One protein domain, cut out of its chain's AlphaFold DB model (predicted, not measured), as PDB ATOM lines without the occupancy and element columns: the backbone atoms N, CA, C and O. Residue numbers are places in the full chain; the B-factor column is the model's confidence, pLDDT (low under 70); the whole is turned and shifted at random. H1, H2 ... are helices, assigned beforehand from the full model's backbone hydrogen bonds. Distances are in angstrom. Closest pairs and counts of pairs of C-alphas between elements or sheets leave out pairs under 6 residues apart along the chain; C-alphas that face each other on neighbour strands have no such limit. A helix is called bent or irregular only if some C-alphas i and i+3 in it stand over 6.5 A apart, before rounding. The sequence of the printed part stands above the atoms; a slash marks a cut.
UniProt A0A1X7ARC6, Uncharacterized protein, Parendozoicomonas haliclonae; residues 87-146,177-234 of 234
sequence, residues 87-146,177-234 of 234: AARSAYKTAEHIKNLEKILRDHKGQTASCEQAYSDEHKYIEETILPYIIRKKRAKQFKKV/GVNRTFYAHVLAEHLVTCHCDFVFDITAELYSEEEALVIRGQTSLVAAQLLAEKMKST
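What this domain is: This is residues 87 to 146 and 177 to 234 of the 234 residues of an uncharacterized protein of Parendozoicomonas haliclonae (UniProt A0A1X7ARC6). A long helical hairpin, H1 and H2, makes the longest axis, and a group of four shorter helices, H3 to H6, sits on one side of it, meeting the hairpin through H4, which packs on H1, and H3, which reaches H2. In this second group H3 and H6 cross each other, H4 runs alongside H1 to make a small bundle of three helices, H1, H2 and H4, and short H5 covers H4 on the side away from the hairpin. The printed part has 118 residues with six named helices, H1 to H6 in chain order, and no named strand; the class is all helix. It is compact, with a radius of gyration of the C-alphas of 13.7 A and spans of 43 by 30 by 28 A.

How they stand to each other: H2, residues 116 to 146, is the longest helix; it has a kink of 42 degrees near residue 123 and is irregular, with C-alphas 118 and 121 8.8 A apart. H1, residues 87 to 107, touches it as a helical hairpin, at a shallow tilt of 20 degrees, opposite ways; the closest C-alphas, of Ala 91 and Gln 142, are 5.7 A apart. H4, residues 197 to 206, touches H1 at residues 97 to 104 alone, at a shallow tilt of 4 degrees, opposite ways, closest at Leu 101 and Ile 202, whose C-alphas are 6.7 A apart. H3, residues 178 to 193, only just touches H2, with 3 pairs of C-alphas within 8 A; the closest, of Ile 130 and Tyr 183, are 6.1 A apart. H6, residues 220 to 233, touches H3 at a steep tilt of 46 degrees, opposite ways, with the C-alphas of His 185 and Ala 224 closest at 4.6 A. H5, residues 209 to 216, touches H4 at a steep tilt of 63 degrees; the closest C-alphas, of Ala 204 and Ala 212, are 5.1 A apart. H1 is apart from H3, H5 and H6. Every O i to N i+4 pair is within hydrogen-bond range in H1, H3, H4, H5 and H6, and 23 of 27 are in H2.

Where its parts are: H2 measures 38.7 A from first to last C-alpha, H1 30.0 A, H3 22.5 A, H6 19.8 A, H4 13.9 A and H5 10.5 A. H1 begins at C-alpha 87, (42.191, -11.157, -38.635); H2 ends at C-alpha 146, (42.637, -3.953, -38.941); H6 ends at C-alpha 233, (32.320, -8.485, -27.064).

The domain as a whole: The two C-alphas farthest apart, of Ala 87 and Gln 117, are 44.0 A apart. Residues 147 to 176 are not printed, and C-alphas 146 and 177 are 23.5 A apart across this cut. Of the links that are printed whole, H1 to H2 is short and the other three are tight. The mean pLDDT of the printed part is 87.1; residues 87 to 91, 110 to 114, 116 to 117, 145 to 146 and 234 are under 70.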
ATOM      1  N   ALA A  87      42.536 -12.553 -38.901       51.62
ATOM      2  CA  ALA A  87      42.191 -11.157 -38.635       51.62
ATOM      3  C   ALA A  87      41.348 -10.549 -39.766       51.62
ATOM      4  O   ALA A  87      40.361  -9.868 -39.478       51.62
ATOM      5  N   ALA A  88      41.663 -10.858 -41.029       58.22
ATOM      6  CA  ALA A  88      40.912 -10.409 -42.199       58.22
ATOM      7  C   ALA A  88      39.485 -10.980 -42.227       58.22
ATOM      8  O   ALA A  88      38.530 -10.210 -42.320       58.22
ATOM      9  N   ARG A  89      39.302 -12.300 -42.041       61.47
ATOM     10  CA  ARG A  89      37.953 -12.907 -41.949       61.47
ATOM     11  C   ARG A  89      37.140 -12.334 -40.787       61.47
ATOM     12  O   ARG A  89      35.959 -12.025 -40.938       61.47
ATOM     13  N   SER A  90      37.768 -12.141 -39.626       64.31
ATOM     14  CA  SER A  90      37.093 -11.564 -38.458       64.31
ATOM     15  C   SER A  90      36.733 -10.087 -38.656       64.31
ATOM     16  O   SER A  90      35.700  -9.633 -38.155       64.31
ATOM     17  N   ALA A  91      37.558  -9.324 -39.377       68.56
ATOM     18  CA  ALA A  91      37.269  -7.944 -39.749       68.56
ATOM     19  C   ALA A  91      36.137  -7.863 -40.783       68.56
ATOM     20  O   ALA A  91      35.250  -7.031 -40.609       68.56
ATOM     21  N   TYR A  92      36.117  -8.759 -41.775       76.38
ATOM     22  CA  TYR A  92      35.053  -8.844 -42.779       76.38
ATOM     23  C   TYR A  92      33.691  -9.101 -42.133       76.38
ATOM     24  O   TYR A  92      32.779  -8.297 -42.302       76.38
ATOM     25  N   LYS A  93      33.585 -10.130 -41.280       79.44
ATOM     26  CA  LYS A  93      32.340 -10.413 -40.549       79.44
ATOM     27  C   LYS A  93      31.914  -9.225 -39.677       79.44
ATOM     28  O   LYS A  93      30.740  -8.897 -39.584       79.44
ATOM     29  N   THR A  94      32.871  -8.529 -39.051       81.12
ATOM     30  CA  THR A  94      32.559  -7.317 -38.267       81.12
ATOM     31  C   THR A  94      32.021  -6.188 -39.161       81.12
ATOM     32  O   THR A  94      31.116  -5.476 -38.736       81.12
ATOM     33  N   ALA A  95      32.545  -6.032 -40.381       84.12
ATOM     34  CA  ALA A  95      32.082  -5.042 -41.352       84.12
ATOM     35  C   ALA A  95      30.662  -5.343 -41.848       84.12
ATOM     36  O   ALA A  95      29.847  -4.430 -41.947       84.12
ATOM     37  N   GLU A  96      30.363  -6.612 -42.119       88.94
ATOM     38  CA  GLU A  96      29.023  -7.082 -42.478       88.94
ATOM     39  C   GLU A  96      28.020  -6.779 -41.360       88.94
ATOM     40  O   GLU A  96      27.026  -6.101 -41.605       88.94
ATOM     41  N   HIS A  97      28.366  -7.109 -40.111       88.19
ATOM     42  CA  HIS A  97      27.525  -6.771 -38.962       88.19
ATOM     43  C   HIS A  97      27.245  -5.263 -38.834       88.19
ATOM     44  O   HIS A  97      26.172  -4.842 -38.414       88.19
ATOM     45  N   ILE A  98      28.225  -4.415 -39.157       91.56
ATOM     46  CA  ILE A  98      28.042  -2.957 -39.135       91.56
ATOM     47  C   ILE A  98      27.083  -2.519 -40.244       91.56
ATOM     48  O   ILE A  98      26.199  -1.708 -39.982       91.56
ATOM     49  N   LYS A  99      27.228  -3.068 -41.456       92.62
ATOM     50  CA  LYS A  99      26.341  -2.762 -42.586       92.62
ATOM     51  C   LYS A  99      24.899  -3.166 -42.298       92.62
ATOM     52  O   LYS A  99      24.000  -2.392 -42.617       92.62
ATOM     53  N   ASN A 100      24.688  -4.325 -41.678       94.06
ATOM     54  CA  ASN A 100      23.357  -4.790 -41.302       94.06
ATOM     55  C   ASN A 100      22.732  -3.900 -40.225       94.06
ATOM     56  O   ASN A 100      21.607  -3.453 -40.401       94.06
ATOM     57  N   LEU A 101      23.472  -3.532 -39.172       93.44
ATOM     58  CA  LEU A 101      22.968  -2.583 -38.166       93.44
ATOM     59  C   LEU A 101      22.635  -1.210 -38.761       93.44
ATOM     60  O   LEU A 101      21.666  -0.575 -38.357       93.44
ATOM     61  N   GLU A 102      23.427  -0.735 -39.720       93.12
ATOM     62  CA  GLU A 102      23.139   0.511 -40.435       93.12
ATOM     63  C   GLU A 102      21.946   0.379 -41.376       93.12
ATOM     64  O   GLU A 102      21.238   1.358 -41.594       93.12
ATOM     65  N   LYS A 103      21.728  -0.810 -41.943       94.44
ATOM     66  CA  LYS A 103      20.536  -1.121 -42.726       94.44
ATOM     67  C   LYS A 103      19.301  -1.094 -41.829       94.44
ATOM     68  O   LYS A 103      18.402  -0.332 -42.134       94.44
ATOM     69  N   ILE A 104      19.325  -1.783 -40.689       92.56
ATOM     70  CA  ILE A 104      18.250  -1.753 -39.684       92.56
ATOM     71  C   ILE A 104      17.948  -0.306 -39.267       92.56
ATOM     72  O   ILE A 104      16.796   0.109 -39.284       92.56
ATOM     73  N   LEU A 105      18.977   0.504 -38.983       90.94
ATOM     74  CA  LEU A 105      18.792   1.920 -38.644       90.94
ATOM     75  C   LEU A 105      18.098   2.714 -39.761       90.94
ATOM     76  O   LEU A 105      17.328   3.613 -39.463       90.94
ATOM     77  N   ARG A 106      18.397   2.438 -41.037       91.31
ATOM     78  CA  ARG A 106      17.766   3.131 -42.172       91.31
ATOM     79  C   ARG A 106      16.355   2.632 -42.441       91.31
ATOM     80  O   ARG A 106      15.492   3.453 -42.717       91.31
ATOM     81  N   ASP A 107      16.157   1.321 -42.389       88.19
ATOM     82  CA  ASP A 107      14.892   0.679 -42.723       88.19
ATOM     83  C   ASP A 107      13.824   1.101 -41.711       88.19
ATOM     84  O   ASP A 107      12.730   1.475 -42.111       88.19
ATOM     85  N   HIS A 108      14.170   1.160 -40.423       82.25
ATOM     86  CA  HIS A 108      13.248   1.543 -39.350       82.25
ATOM     87  C   HIS A 108      13.158   3.057 -39.102       82.25
ATOM     88  O   HIS A 108      12.351   3.498 -38.288       82.25
ATOM     89  N   LYS A 109      13.942   3.880 -39.810       78.94
ATOM     90  CA  LYS A 109      13.916   5.335 -39.629       78.94
ATOM     91  C   LYS A 109      12.584   5.917 -40.095       78.94
ATOM     92  O   LYS A 109      12.300   5.953 -41.291       78.94
ATOM     93  N   GLY A 110      11.803   6.432 -39.150       67.06
ATOM     94  CA  GLY A 110      10.489   7.021 -39.420       67.06
ATOM     95  C   GLY A 110       9.389   6.001 -39.731       67.06
ATOM     96  O   GLY A 110       8.314   6.405 -40.174       67.06
ATOM     97  N   GLN A 111       9.636   4.703 -39.521       68.81
ATOM     98  CA  GLN A 111       8.562   3.713 -39.505       68.81
ATOM     99  C   GLN A 111       7.887   3.732 -38.144       68.81
ATOM    100  O   GLN A 111       8.577   3.669 -37.136       68.81
ATOM    101  N   THR A 112       6.553   3.761 -38.140       62.91
ATOM    102  CA  THR A 112       5.780   3.631 -36.906       62.91
ATOM    103  C   THR A 112       5.750   2.169 -36.484       62.91
ATOM    104  O   THR A 112       5.028   1.358 -37.065       62.91
ATOM    105  N   ALA A 113       6.562   1.796 -35.500       66.00
ATOM    106  CA  ALA A 113       6.492   0.450 -34.945       66.00
ATOM    107  C   ALA A 113       5.143   0.239 -34.238       66.00
ATOM    108  O   ALA A 113       4.541   1.176 -33.711       66.00
ATOM    109  N   SER A 114       4.678  -1.011 -34.150       65.88
ATOM    110  CA  SER A 114       3.400  -1.329 -33.487       65.88
ATOM    111  C   SER A 114       3.335  -0.871 -32.019       65.88
ATOM    112  O   SER A 114       2.240  -0.718 -31.481       65.88
ATOM    113  N   CYS A 115       4.479  -0.662 -31.363       73.31
ATOM    114  CA  CYS A 115       4.594  -0.161 -29.990       73.31
ATOM    115  C   CYS A 115       4.915   1.342 -29.895       73.31
ATOM    116  O   CYS A 115       4.969   1.893 -28.795       73.31
ATOM    117  N   GLU A 116       5.054   2.038 -31.025       67.12
ATOM    118  CA  GLU A 116       5.508   3.427 -31.067       67.12
ATOM    119  C   GLU A 116       4.512   4.408 -30.447       67.12
ATOM    120  O   GLU A 116       4.920   5.382 -29.828       67.12
ATOM    121  N   GLN A 117       3.206   4.138 -30.518       68.88
ATOM    122  CA  GLN A 117       2.203   5.024 -29.912       68.88
ATOM    123  C   GLN A 117       2.267   5.051 -28.378       68.88
ATOM    124  O   GLN A 117       1.899   6.053 -27.773       68.88
ATOM    125  N   ALA A 118       2.731   3.967 -27.749       73.19
ATOM    126  CA  ALA A 118       2.864   3.881 -26.297       73.19
ATOM    127  C   ALA A 118       4.281   4.233 -25.805       73.19
ATOM    128  O   ALA A 118       4.432   4.662 -24.664       73.19
ATOM    129  N   TYR A 119       5.301   4.079 -26.660       79.50
ATOM    130  CA  TYR A 119       6.716   4.187 -26.285       79.50
ATOM    131  C   TYR A 119       7.558   5.009 -27.281       79.50
ATOM    132  O   TYR A 119       8.737   4.715 -27.498       79.50
ATOM    133  N   SER A 120       6.981   6.051 -27.888       81.62
ATOM    134  CA  SER A 120       7.635   6.871 -28.927       81.62
ATOM    135  C   SER A 120       8.996   7.421 -28.497       81.62
ATOM    136  O   SER A 120       9.959   7.409 -29.267       81.62
ATOM    137  N   ASP A 121       9.097   7.872 -27.247       86.50
ATOM    138  CA  ASP A 121      10.313   8.491 -26.718       86.50
ATOM    139  C   ASP A 121      11.442   7.468 -26.540       86.50
ATOM    140  O   ASP A 121      12.606   7.761 -26.826       86.50
ATOM    141  N   GLU A 122      11.111   6.245 -26.116       86.31
ATOM    142  CA  GLU A 122      12.084   5.160 -25.974       86.31
ATOM    143  C   GLU A 122      12.563   4.658 -27.333       86.31
ATOM    144  O   GLU A 122      13.763   4.452 -27.517       86.31
ATOM    145  N   HIS A 123      11.653   4.528 -28.301       87.69
ATOM    146  CA  HIS A 123      11.981   4.194 -29.685       87.69
ATOM    147  C   HIS A 123      12.984   5.175 -30.275       87.69
ATOM    148  O   HIS A 123      14.061   4.779 -30.736       87.69
ATOM    149  N   LYS A 124      12.671   6.468 -30.168       90.25
ATOM    150  CA  LYS A 124      13.550   7.542 -30.619       90.25
ATOM    151  C   LYS A 124      14.894   7.499 -29.899       90.25
ATOM    152  O   LYS A 124      15.943   7.664 -30.518       90.25
ATOM    153  N   TYR A 125      14.901   7.217 -28.598       93.44
ATOM    154  CA  TYR A 125      16.142   7.070 -27.844       93.44
ATOM    155  C   TYR A 125      16.986   5.876 -28.318       93.44
ATOM    156  O   TYR A 125      18.217   5.976 -28.421       93.44
ATOM    157  N   ILE A 126      16.351   4.747 -28.637       93.88
ATOM    158  CA  ILE A 126      17.032   3.567 -29.172       93.88
ATOM    159  C   ILE A 126      17.628   3.878 -30.551       93.88
ATOM    160  O   ILE A 126      18.809   3.587 -30.777       93.88
ATOM    161  N   GLU A 127      16.854   4.521 -31.426       92.81
ATOM    162  CA  GLU A 127      17.251   4.905 -32.782       92.81
ATOM    163  C   GLU A 127      18.388   5.937 -32.789       92.81
ATOM    164  O   GLU A 127      19.412   5.738 -33.441       92.81
ATOM    165  N   GLU A 128      18.254   7.030 -32.037       92.62
ATOM    166  CA  GLU A 128      19.181   8.164 -32.101       92.62
ATOM    167  C   GLU A 128      20.415   7.981 -31.207       92.62
ATOM    168  O   GLU A 128      21.484   8.538 -31.481       92.62
ATOM    169  N   THR A 129      20.305   7.196 -30.129       94.88
ATOM    170  CA  THR A 129      21.375   7.078 -29.124       94.88
ATOM    171  C   THR A 129      21.972   5.678 -29.051       94.88
ATOM    172  O   THR A 129      23.199   5.523 -29.148       94.88
ATOM    173  N   ILE A 130      21.149   4.646 -28.853       95.31
ATOM    174  CA  ILE A 130      21.646   3.304 -28.513       95.31
ATOM    175  C   ILE A 130      22.225   2.590 -29.736       95.31
ATOM    176  O   ILE A 130      23.368   2.118 -29.683       95.31
ATOM    177  N   LEU A 131      21.487   2.530 -30.841       94.62
ATOM    178  CA  LEU A 131      21.939   1.850 -32.053       94.62
ATOM    179  C   LEU A 131      23.207   2.514 -32.639       94.62
ATOM    180  O   LEU A 131      24.207   1.810 -32.843       94.62
ATOM    181  N   PRO A 132      23.294   3.857 -32.756       94.81
ATOM    182  CA  PRO A 132      24.528   4.548 -33.131       94.81
ATOM    183  C   PRO A 132      25.687   4.286 -32.164       94.81
ATOM    184  O   PRO A 132      26.845   4.153 -32.582       94.81
ATOM    185  N   TYR A 133      25.416   4.164 -30.859       94.38
ATOM    186  CA  TYR A 133      26.440   3.766 -29.896       94.38
ATOM    187  C   TYR A 133      27.000   2.370 -30.200       94.38
ATOM    188  O   TYR A 133      28.228   2.213 -30.193       94.38
ATOM    189  N   ILE A 134      26.145   1.381 -30.478       93.94
ATOM    190  CA  ILE A 134      26.547   0.002 -30.805       93.94
ATOM    191  C   ILE A 134      27.389  -0.019 -32.083       93.94
ATOM    192  O   ILE A 134      28.496  -0.569 -32.075       93.94
ATOM    193  N   ILE A 135      26.919   0.646 -33.145       92.94
ATOM    194  CA  ILE A 135      27.627   0.759 -34.428       92.94
ATOM    195  C   ILE A 135      29.022   1.359 -34.215       92.94
ATOM    196  O   ILE A 135      30.031   0.790 -34.644       92.94
ATOM    197  N   ARG A 136      29.122   2.464 -33.466       91.19
ATOM    198  CA  ARG A 136      30.407   3.111 -33.153       91.19
ATOM    199  C   ARG A 136      31.351   2.194 -32.370       91.19
ATOM    200  O   ARG A 136      32.563   2.248 -32.584       91.19
ATOM    201  N   LYS A 137      30.836   1.358 -31.459       90.38
ATOM    202  CA  LYS A 137      31.654   0.375 -30.725       90.38
ATOM    203  C   LYS A 137      32.193  -0.718 -31.642       90.38
ATOM    204  O   LYS A 137      33.410  -0.920 -31.630       90.38
ATOM    205  N   LYS A 138      31.344  -1.308 -32.492       88.62
ATOM    206  CA  LYS A 138      31.768  -2.303 -33.490       88.62
ATOM    207  C   LYS A 138      32.795  -1.730 -34.464       88.62
ATOM    208  O   LYS A 138      33.843  -2.344 -34.662       88.62
ATOM    209  N   ARG A 139      32.571  -0.519 -34.993       85.81
ATOM    210  CA  ARG A 139      33.536   0.189 -35.859       85.81
ATOM    211  C   ARG A 139      34.879   0.372 -35.151       85.81
ATOM    212  O   ARG A 139      35.915  -0.015 -35.684       85.81
ATOM    213  N   ALA A 140      34.885   0.873 -33.914       84.75
ATOM    214  CA  ALA A 140      36.120   1.040 -33.141       84.75
ATOM    215  C   ALA A 140      36.862  -0.287 -32.898       84.75
ATOM    216  O   ALA A 140      38.094  -0.305 -32.854       84.75
ATOM    217  N   LYS A 141      36.144  -1.405 -32.737       82.12
ATOM    218  CA  LYS A 141      36.756  -2.734 -32.632       82.12
ATOM    219  C   LYS A 141      37.295  -3.231 -33.972       82.12
ATOM    220  O   LYS A 141      38.392  -3.784 -33.992       82.12
ATOM    221  N   GLN A 142      36.572  -3.014 -35.069       79.69
ATOM    222  CA  GLN A 142      37.043  -3.326 -36.418       79.69
ATOM    223  C   GLN A 142      38.345  -2.582 -36.720       79.69
ATOM    224  O   GLN A 142      39.318  -3.226 -37.101       79.69
ATOM    225  N   PHE A 143      38.406  -1.271 -36.452       76.25
ATOM    226  CA  PHE A 143      39.628  -0.482 -36.619       76.25
ATOM    227  C   PHE A 143      40.796  -1.079 -35.838       76.25
ATOM    228  O   PHE A 143      41.855  -1.294 -36.407       76.25
ATOM    229  N   LYS A 144      40.598  -1.457 -34.569       72.50
ATOM    230  CA  LYS A 144      41.657  -2.107 -33.779       72.50
ATOM    231  C   LYS A 144      42.145  -3.416 -34.394       72.50
ATOM    232  O   LYS A 144      43.343  -3.663 -34.375       72.50
ATOM    233  N   LYS A 145      41.248  -4.249 -34.928       69.19
ATOM    234  CA  LYS A 145      41.631  -5.511 -35.583       69.19
ATOM    235  C   LYS A 145      42.425  -5.260 -36.862       69.19
ATOM    236  O   LYS A 145      43.446  -5.905 -37.066       69.19
ATOM    237  N   VAL A 146      41.968  -4.316 -37.687       67.75
ATOM    238  CA  VAL A 146      42.637  -3.953 -38.941       67.75
ATOM    239  C   VAL A 146      44.002  -3.345 -38.645       67.75
ATOM    240  O   VAL A 146      44.995  -3.866 -39.121       67.75
ATOM    241  N   GLY A 177      31.884   0.867 -18.569       81.81
ATOM    242  CA  GLY A 177      30.764   0.065 -19.063       81.81
ATOM    243  C   GLY A 177      29.398   0.482 -18.531       81.81
ATOM    244  O   GLY A 177      28.433  -0.175 -18.892       81.81
ATOM    245  N   VAL A 178      29.302   1.581 -17.771       88.69
ATOM    246  CA  VAL A 178      28.023   2.116 -17.263       88.69
ATOM    247  C   VAL A 178      27.024   2.317 -18.402       88.69
ATOM    248  O   VAL A 178      25.970   1.694 -18.396       88.69
ATOM    249  N   ASN A 179      27.406   3.063 -19.445       90.56
ATOM    250  CA  ASN A 179      26.529   3.286 -20.600       90.56
ATOM    251  C   ASN A 179      26.136   1.978 -21.293       90.56
ATOM    252  O   ASN A 179      25.021   1.854 -21.763       90.56
ATOM    253  N   ARG A 180      27.037   0.987 -21.347       92.50
ATOM    254  CA  ARG A 180      26.732  -0.296 -21.990       92.50
ATOM    255  C   ARG A 180      25.659  -1.054 -21.217       92.50
ATOM    256  O   ARG A 180      24.734  -1.561 -21.827       92.50
ATOM    257  N   THR A 181      25.806  -1.145 -19.898       93.19
ATOM    258  CA  THR A 181      24.821  -1.814 -19.043       93.19
ATOM    259  C   THR A 181      23.488  -1.076 -19.072       93.19
ATOM    260  O   THR A 181      22.460  -1.723 -19.192       93.19
ATOM    261  N   PHE A 182      23.510   0.257 -19.037       95.19
ATOM    262  CA  PHE A 182      22.301   1.068 -19.155       95.19
ATOM    263  C   PHE A 182      21.587   0.854 -20.500       95.19
ATOM    264  O   PHE A 182      20.418   0.496 -20.514       95.19
ATOM    265  N   TYR A 183      22.293   0.964 -21.628       96.19
ATOM    266  CA  TYR A 183      21.697   0.748 -22.951       96.19
ATOM    267  C   TYR A 183      21.203  -0.685 -23.160       96.19
ATOM    268  O   TYR A 183      20.171  -0.886 -23.787       96.19
ATOM    269  N   ALA A 184      21.908  -1.677 -22.614       96.44
ATOM    270  CA  ALA A 184      21.450  -3.060 -22.648       96.44
ATOM    271  C   ALA A 184      20.168  -3.271 -21.833       96.44
ATOM    272  O   ALA A 184      19.338  -4.073 -22.238       96.44
ATOM    273  N   HIS A 185      19.995  -2.557 -20.713       96.12
ATOM    274  CA  HIS A 185      18.745  -2.581 -19.951       96.12
ATOM    275  C   HIS A 185      17.583  -2.001 -20.752       96.12
ATOM    276  O   HIS A 185      16.565  -2.671 -20.852       96.12
ATOM    277  N   VAL A 186      17.765  -0.831 -21.371       95.69
ATOM    278  CA  VAL A 186      16.725  -0.203 -22.202       95.69
ATOM    279  C   VAL A 186      16.325  -1.123 -23.361       95.69
ATOM    280  O   VAL A 186      15.146  -1.376 -23.563       95.69
ATOM    281  N   LEU A 187      17.299  -1.707 -24.072       95.69
ATOM    282  CA  LEU A 187      17.011  -2.674 -25.139       95.69
ATOM    283  C   LEU A 187      16.283  -3.918 -24.620       95.69
ATOM    284  O   LEU A 187      15.341  -4.376 -25.250       95.69
ATOM    285  N   ALA A 188      16.717  -4.479 -23.493       96.56
ATOM    286  CA  ALA A 188      16.122  -5.691 -22.940       96.56
ATOM    287  C   ALA A 188      14.689  -5.480 -22.452       96.56
ATOM    288  O   ALA A 188      13.849  -6.355 -22.627       96.56
ATOM    289  N   GLU A 189      14.424  -4.344 -21.813       94.75
ATOM    290  CA  GLU A 189      13.088  -3.970 -21.374       94.75
ATOM    291  C   GLU A 189      12.169  -3.860 -22.583       94.75
ATOM    292  O   GLU A 189      11.196  -4.600 -22.668       94.75
ATOM    293  N   HIS A 190      12.572  -3.077 -23.580       93.69
ATOM    294  CA  HIS A 190      11.785  -2.849 -24.782       93.69
ATOM    295  C   HIS A 190      11.586  -4.125 -25.632       93.69
ATOM    296  O   HIS A 190      10.515  -4.352 -26.194       93.69
ATOM    297  N   LEU A 191      12.583  -5.016 -25.677       94.56
ATOM    298  CA  LEU A 191      12.488  -6.322 -26.341       94.56
ATOM    299  C   LEU A 191      11.433  -7.233 -25.695       94.56
ATOM    300  O   LEU A 191      10.708  -7.935 -26.401       94.56
ATOM    301  N   VAL A 192      11.384  -7.258 -24.359       94.94
ATOM    302  CA  VAL A 192      10.542  -8.183 -23.585       94.94
ATOM    303  C   VAL A 192       9.128  -7.635 -23.393       94.94
ATOM    304  O   VAL A 192       8.178  -8.407 -23.438       94.94
ATOM    305  N   THR A 193       8.967  -6.326 -23.180       91.94
ATOM    306  CA  THR A 193       7.657  -5.717 -22.892       91.94
ATOM    307  C   THR A 193       6.882  -5.361 -24.154       91.94
ATOM    308  O   THR A 193       5.674  -5.572 -24.201       91.94
ATOM    309  N   CYS A 194       7.563  -4.830 -25.174       88.81
ATOM    310  CA  CYS A 194       6.909  -4.230 -26.338       88.81
ATOM    311  C   CYS A 194       6.882  -5.142 -27.567       88.81
ATOM    312  O   CYS A 194       6.236  -4.793 -28.552       88.81
ATOM    313  N   HIS A 195       7.598  -6.275 -27.538       89.12
ATOM    314  CA  HIS A 195       7.792  -7.163 -28.693       89.12
ATOM    315  C   HIS A 195       8.152  -6.396 -29.977       89.12
ATOM    316  O   HIS A 195       7.663  -6.687 -31.061       89.12
ATOM    317  N   CYS A 196       9.001  -5.382 -29.825       90.56
ATOM    318  CA  CYS A 196       9.365  -4.457 -30.881       90.56
ATOM    319  C   CYS A 196      10.264  -5.123 -31.932       90.56
ATOM    320  O   CYS A 196      11.386  -5.523 -31.604       90.56
ATOM    321  N   ASP A 197       9.810  -5.182 -33.186       92.31
ATOM    322  CA  ASP A 197      10.573  -5.769 -34.298       92.31
ATOM    323  C   ASP A 197      11.898  -5.035 -34.539       92.31
ATOM    324  O   ASP A 197      12.927  -5.670 -34.734       92.31
ATOM    325  N   PHE A 198      11.929  -3.706 -34.392       92.94
ATOM    326  CA  PHE A 198      13.172  -2.933 -34.496       92.94
ATOM    327  C   PHE A 198      14.221  -3.376 -33.464       92.94
ATOM    328  O   PHE A 198      15.390  -3.594 -33.786       92.94
ATOM    329  N   VAL A 199      13.814  -3.551 -32.203       94.88
ATOM    330  CA  VAL A 199      14.721  -4.011 -31.139       94.88
ATOM    331  C   VAL A 199      15.060  -5.493 -31.294       94.88
ATOM    332  O   VAL A 199      16.180  -5.908 -30.968       94.88
ATOM    333  N   PHE A 200      14.125  -6.288 -31.814       95.56
ATOM    334  CA  PHE A 200      14.362  -7.680 -32.164       95.56
ATOM    335  C   PHE A 200      15.427  -7.797 -33.255       95.56
ATOM    336  O   PHE A 200      16.399  -8.508 -33.030       95.56
ATOM    337  N   ASP A 201      15.340  -7.029 -34.339       95.50
ATOM    338  CA  ASP A 201      16.323  -7.000 -35.427       95.50
ATOM    339  C   ASP A 201      17.714  -6.603 -34.921       95.50
ATOM    340  O   ASP A 201      18.714  -7.255 -35.231       95.50
ATOM    341  N   ILE A 202      17.804  -5.572 -34.066       95.38
ATOM    342  CA  ILE A 202      19.072  -5.200 -33.416       95.38
ATOM    343  C   ILE A 202      19.621  -6.386 -32.612       95.38
ATOM    344  O   ILE A 202      20.823  -6.661 -32.644       95.38
ATOM    345  N   THR A 203      18.761  -7.085 -31.872       95.81
ATOM    346  CA  THR A 203      19.156  -8.221 -31.032       95.81
ATOM    347  C   THR A 203      19.567  -9.428 -31.872       95.81
ATOM    348  O   THR A 203      20.605 -10.017 -31.582       95.81
ATOM    349  N   ALA A 204      18.826  -9.746 -32.931       95.12
ATOM    350  CA  ALA A 204      19.097 -10.811 -33.894       95.12
ATOM    351  C   ALA A 204      20.352 -10.542 -34.729       95.12
ATOM    352  O   ALA A 204      20.990 -11.478 -35.184       95.12
ATOM    353  N   GLU A 205      20.756  -9.281 -34.881       94.69
ATOM    354  CA  GLU A 205      22.026  -8.906 -35.504       94.69
ATOM    355  C   GLU A 205      23.204  -8.951 -34.507       94.69
ATOM    356  O   GLU A 205      24.377  -9.134 -34.865       94.69
ATOM    357  N   LEU A 206      22.928  -8.764 -33.212       92.31
ATOM    358  CA  LEU A 206      23.920  -8.982 -32.161       92.31
ATOM    359  C   LEU A 206      24.145 -10.473 -31.891       92.31
ATOM    360  O   LEU A 206      25.292 -10.858 -31.655       92.31
ATOM    361  N   TYR A 207      23.084 -11.267 -31.916       92.44
ATOM    362  CA  TYR A 207      23.034 -12.711 -31.693       92.44
ATOM    363  C   TYR A 207      22.735 -13.449 -33.006       92.44
ATOM    364  O   TYR A 207      22.977 -12.890 -34.067       92.44
ATOM    365  N   SER A 208      22.338 -14.719 -32.976       90.19
ATOM    366  CA  SER A 208      21.523 -15.278 -34.061       90.19
ATOM    367  C   SER A 208      20.041 -14.972 -33.817       90.19
ATOM    368  O   SER A 208      19.640 -14.639 -32.700       90.19
ATOM    369  N   GLU A 209      19.210 -15.104 -34.848       91.62
ATOM    370  CA  GLU A 209      17.757 -14.917 -34.740       91.62
ATOM    371  C   GLU A 209      17.119 -15.881 -33.719       91.62
ATOM    372  O   GLU A 209      16.335 -15.470 -32.864       91.62
ATOM    373  N   GLU A 210      17.543 -17.147 -33.721       92.94
ATOM    374  CA  GLU A 210      17.119 -18.163 -32.746       92.94
ATOM    375  C   GLU A 210      17.479 -17.764 -31.305       92.94
ATOM    376  O   GLU A 210      16.653 -17.851 -30.395       92.94
ATOM    377  N   GLU A 211      18.701 -17.274 -31.087       93.31
ATOM    378  CA  GLU A 211      19.145 -16.782 -29.782       93.31
ATOM    379  C   GLU A 211      18.352 -15.539 -29.353       93.31
ATOM    380  O   GLU A 211      18.009 -15.404 -28.177       93.31
ATOM    381  N   ALA A 212      18.018 -14.644 -30.287       93.56
ATOM    382  CA  ALA A 212      17.201 -13.467 -30.007       93.56
ATOM    383  C   ALA A 212      15.785 -13.849 -29.549       93.56
ATOM    384  O   ALA A 212      15.272 -13.250 -28.601       93.56
ATOM    385  N   LEU A 213      15.181 -14.885 -30.145       93.94
ATOM    386  CA  LEU A 213      13.895 -15.435 -29.695       93.94
ATOM    387  C   LEU A 213      13.981 -15.988 -28.271       93.94
ATOM    388  O   LEU A 213      13.102 -15.716 -27.450       93.94
ATOM    389  N   VAL A 214      15.056 -16.715 -27.952       95.56
ATOM    390  CA  VAL A 214      15.290 -17.228 -26.594       95.56
ATOM    391  C   VAL A 214      15.450 -16.080 -25.600       95.56
ATOM    392  O   VAL A 214      14.846 -16.128 -24.530       95.56
ATOM    393  N   ILE A 215      16.219 -15.040 -25.945       93.31
ATOM    394  CA  ILE A 215      16.432 -13.850 -25.103       93.31
ATOM    395  C   ILE A 215      15.114 -13.104 -24.869       93.31
ATOM    396  O   ILE A 215      14.851 -12.688 -23.742       93.31
ATOM    397  N   ARG A 216      14.270 -12.981 -25.897       94.06
ATOM    398  CA  ARG A 216      12.942 -12.355 -25.810       94.06
ATOM    399  C   ARG A 216      12.014 -13.078 -24.829       94.06
ATOM    400  O   ARG A 216      11.176 -12.437 -24.210       94.06
ATOM    401  N   GLY A 217      12.177 -14.392 -24.661       93.12
ATOM    402  CA  GLY A 217      11.439 -15.188 -23.675       93.12
ATOM    403  C   GLY A 217      11.967 -15.092 -22.235       93.12
ATOM    404  O   GLY A 217      11.389 -15.704 -21.338       93.12
ATOM    405  N   GLN A 218      13.069 -14.374 -21.989       95.06
ATOM    406  CA  GLN A 218      13.650 -14.210 -20.652       95.06
ATOM    407  C   GLN A 218      13.088 -12.985 -19.921       95.06
ATOM    408  O   GLN A 218      12.478 -12.092 -20.499       95.06
ATOM    409  N   THR A 219      13.378 -12.890 -18.622       96.19
ATOM    410  CA  THR A 219      13.147 -11.646 -17.869       96.19
ATOM    411  C   THR A 219      14.063 -10.520 -18.364       96.19
ATOM    412  O   THR A 219      15.224 -10.766 -18.712       96.19
ATOM    413  N   SER A 220      13.588  -9.270 -18.311       93.88
ATOM    414  CA  SER A 220      14.349  -8.085 -18.747       93.88
ATOM    415  C   SER A 220      15.720  -7.968 -18.065       93.88
ATOM    416  O   SER A 220      16.702  -7.588 -18.696       93.88
ATOM    417  N   LEU A 221      15.840  -8.377 -16.795       94.81
ATOM    418  CA  LEU A 221      17.114  -8.389 -16.066       94.81
ATOM    419  C   LEU A 221      18.128  -9.390 -16.637       94.81
ATOM    420  O   LEU A 221      19.319  -9.078 -16.700       94.81
ATOM    421  N   VAL A 222      17.679 -10.588 -17.023       95.12
ATOM    422  CA  VAL A 222      18.545 -11.626 -17.605       95.12
ATOM    423  C   VAL A 222      18.923 -11.242 -19.032       95.12
ATOM    424  O   VAL A 222      20.108 -11.242 -19.370       95.12
ATOM    425  N   ALA A 223      17.947 -10.815 -19.836       95.19
ATOM    426  CA  ALA A 223      18.178 -10.324 -21.190       95.19
ATOM    427  C   ALA A 223      19.167  -9.142 -21.209       95.19
ATOM    428  O   ALA A 223      20.115  -9.142 -21.995       95.19
ATOM    429  N   ALA A 224      19.041  -8.192 -20.276       95.25
ATOM    430  CA  ALA A 224      19.960  -7.061 -20.152       95.25
ATOM    431  C   ALA A 224      21.396  -7.491 -19.831       95.25
ATOM    432  O   ALA A 224      22.349  -6.890 -20.328       95.25
ATOM    433  N   GLN A 225      21.579  -8.524 -19.003       93.88
ATOM    434  CA  GLN A 225      22.909  -9.051 -18.690       93.88
ATOM    435  C   GLN A 225      23.557  -9.687 -19.918       93.88
ATOM    436  O   GLN A 225      24.709  -9.363 -20.221       93.88
ATOM    437  N   LEU A 226      22.802 -10.517 -20.643       94.00
ATOM    438  CA  LEU A 226      23.249 -11.144 -21.886       94.00
ATOM    439  C   LEU A 226      23.623 -10.071 -22.918       94.00
ATOM    440  O   LEU A 226      24.768 -10.022 -23.376       94.00
ATOM    441  N   LEU A 227      22.724  -9.121 -23.187       94.56
ATOM    442  CA  LEU A 227      22.966  -8.007 -24.107       94.56
ATOM    443  C   LEU A 227      24.180  -7.167 -23.693       94.56
ATOM    444  O   LEU A 227      25.033  -6.859 -24.527       94.56
ATOM    445  N   ALA A 228      24.331  -6.837 -22.407       92.56
ATOM    446  CA  ALA A 228      25.484  -6.082 -21.922       92.56
ATOM    447  C   ALA A 228      26.801  -6.848 -22.110       92.56
ATOM    448  O   ALA A 228      27.845  -6.235 -22.364       92.56
ATOM    449  N   GLU A 229      26.786  -8.172 -21.967       89.44
ATOM    450  CA  GLU A 229      27.935  -9.028 -22.232       89.44
ATOM    451  C   GLU A 229      28.241  -9.105 -23.733       89.44
ATOM    452  O   GLU A 229      29.391  -8.908 -24.139       89.44
ATOM    453  N   LYS A 230      27.226  -9.244 -24.587       91.06
ATOM    454  CA  LYS A 230      27.423  -9.231 -26.039       91.06
ATOM    455  C   LYS A 230      27.952  -7.895 -26.532       91.06
ATOM    456  O   LYS A 230      28.953  -7.870 -27.244       91.06
ATOM    457  N   MET A 231      27.394  -6.787 -26.044       87.88
ATOM    458  CA  MET A 231      27.856  -5.424 -26.324       87.88
ATOM    459  C   MET A 231      29.283  -5.142 -25.806       87.88
ATOM    460  O   MET A 231      29.895  -4.129 -26.144       87.88
ATOM    461  N   LYS A 232      29.823  -5.977 -24.902       84.12
ATOM    462  CA  LYS A 232      31.230  -5.916 -24.457       84.12
ATOM    463  C   LYS A 232      32.146  -6.606 -25.458       84.12
ATOM    464  O   LYS A 232      33.308  -6.219 -25.586       84.12
ATOM    465  N   SER A 233      31.633  -7.663 -26.078       72.31
ATOM    466  CA  SER A 233      32.320  -8.485 -27.064       72.31
ATOM    467  C   SER A 233      32.271  -7.898 -28.479       72.31
ATOM    468  O   SER A 233      32.928  -8.436 -29.369       72.31
ATOM    469  N   THR A 234      31.573  -6.784 -28.693       59.94
ATOM    470  CA  THR A 234      31.523  -6.014 -29.947       59.94
ATOM    471  C   THR A 234      32.475  -4.832 -29.971       59.94
ATOM    472  O   THR A 234      32.883  -4.488 -31.098       59.94
TER     473      THR A 234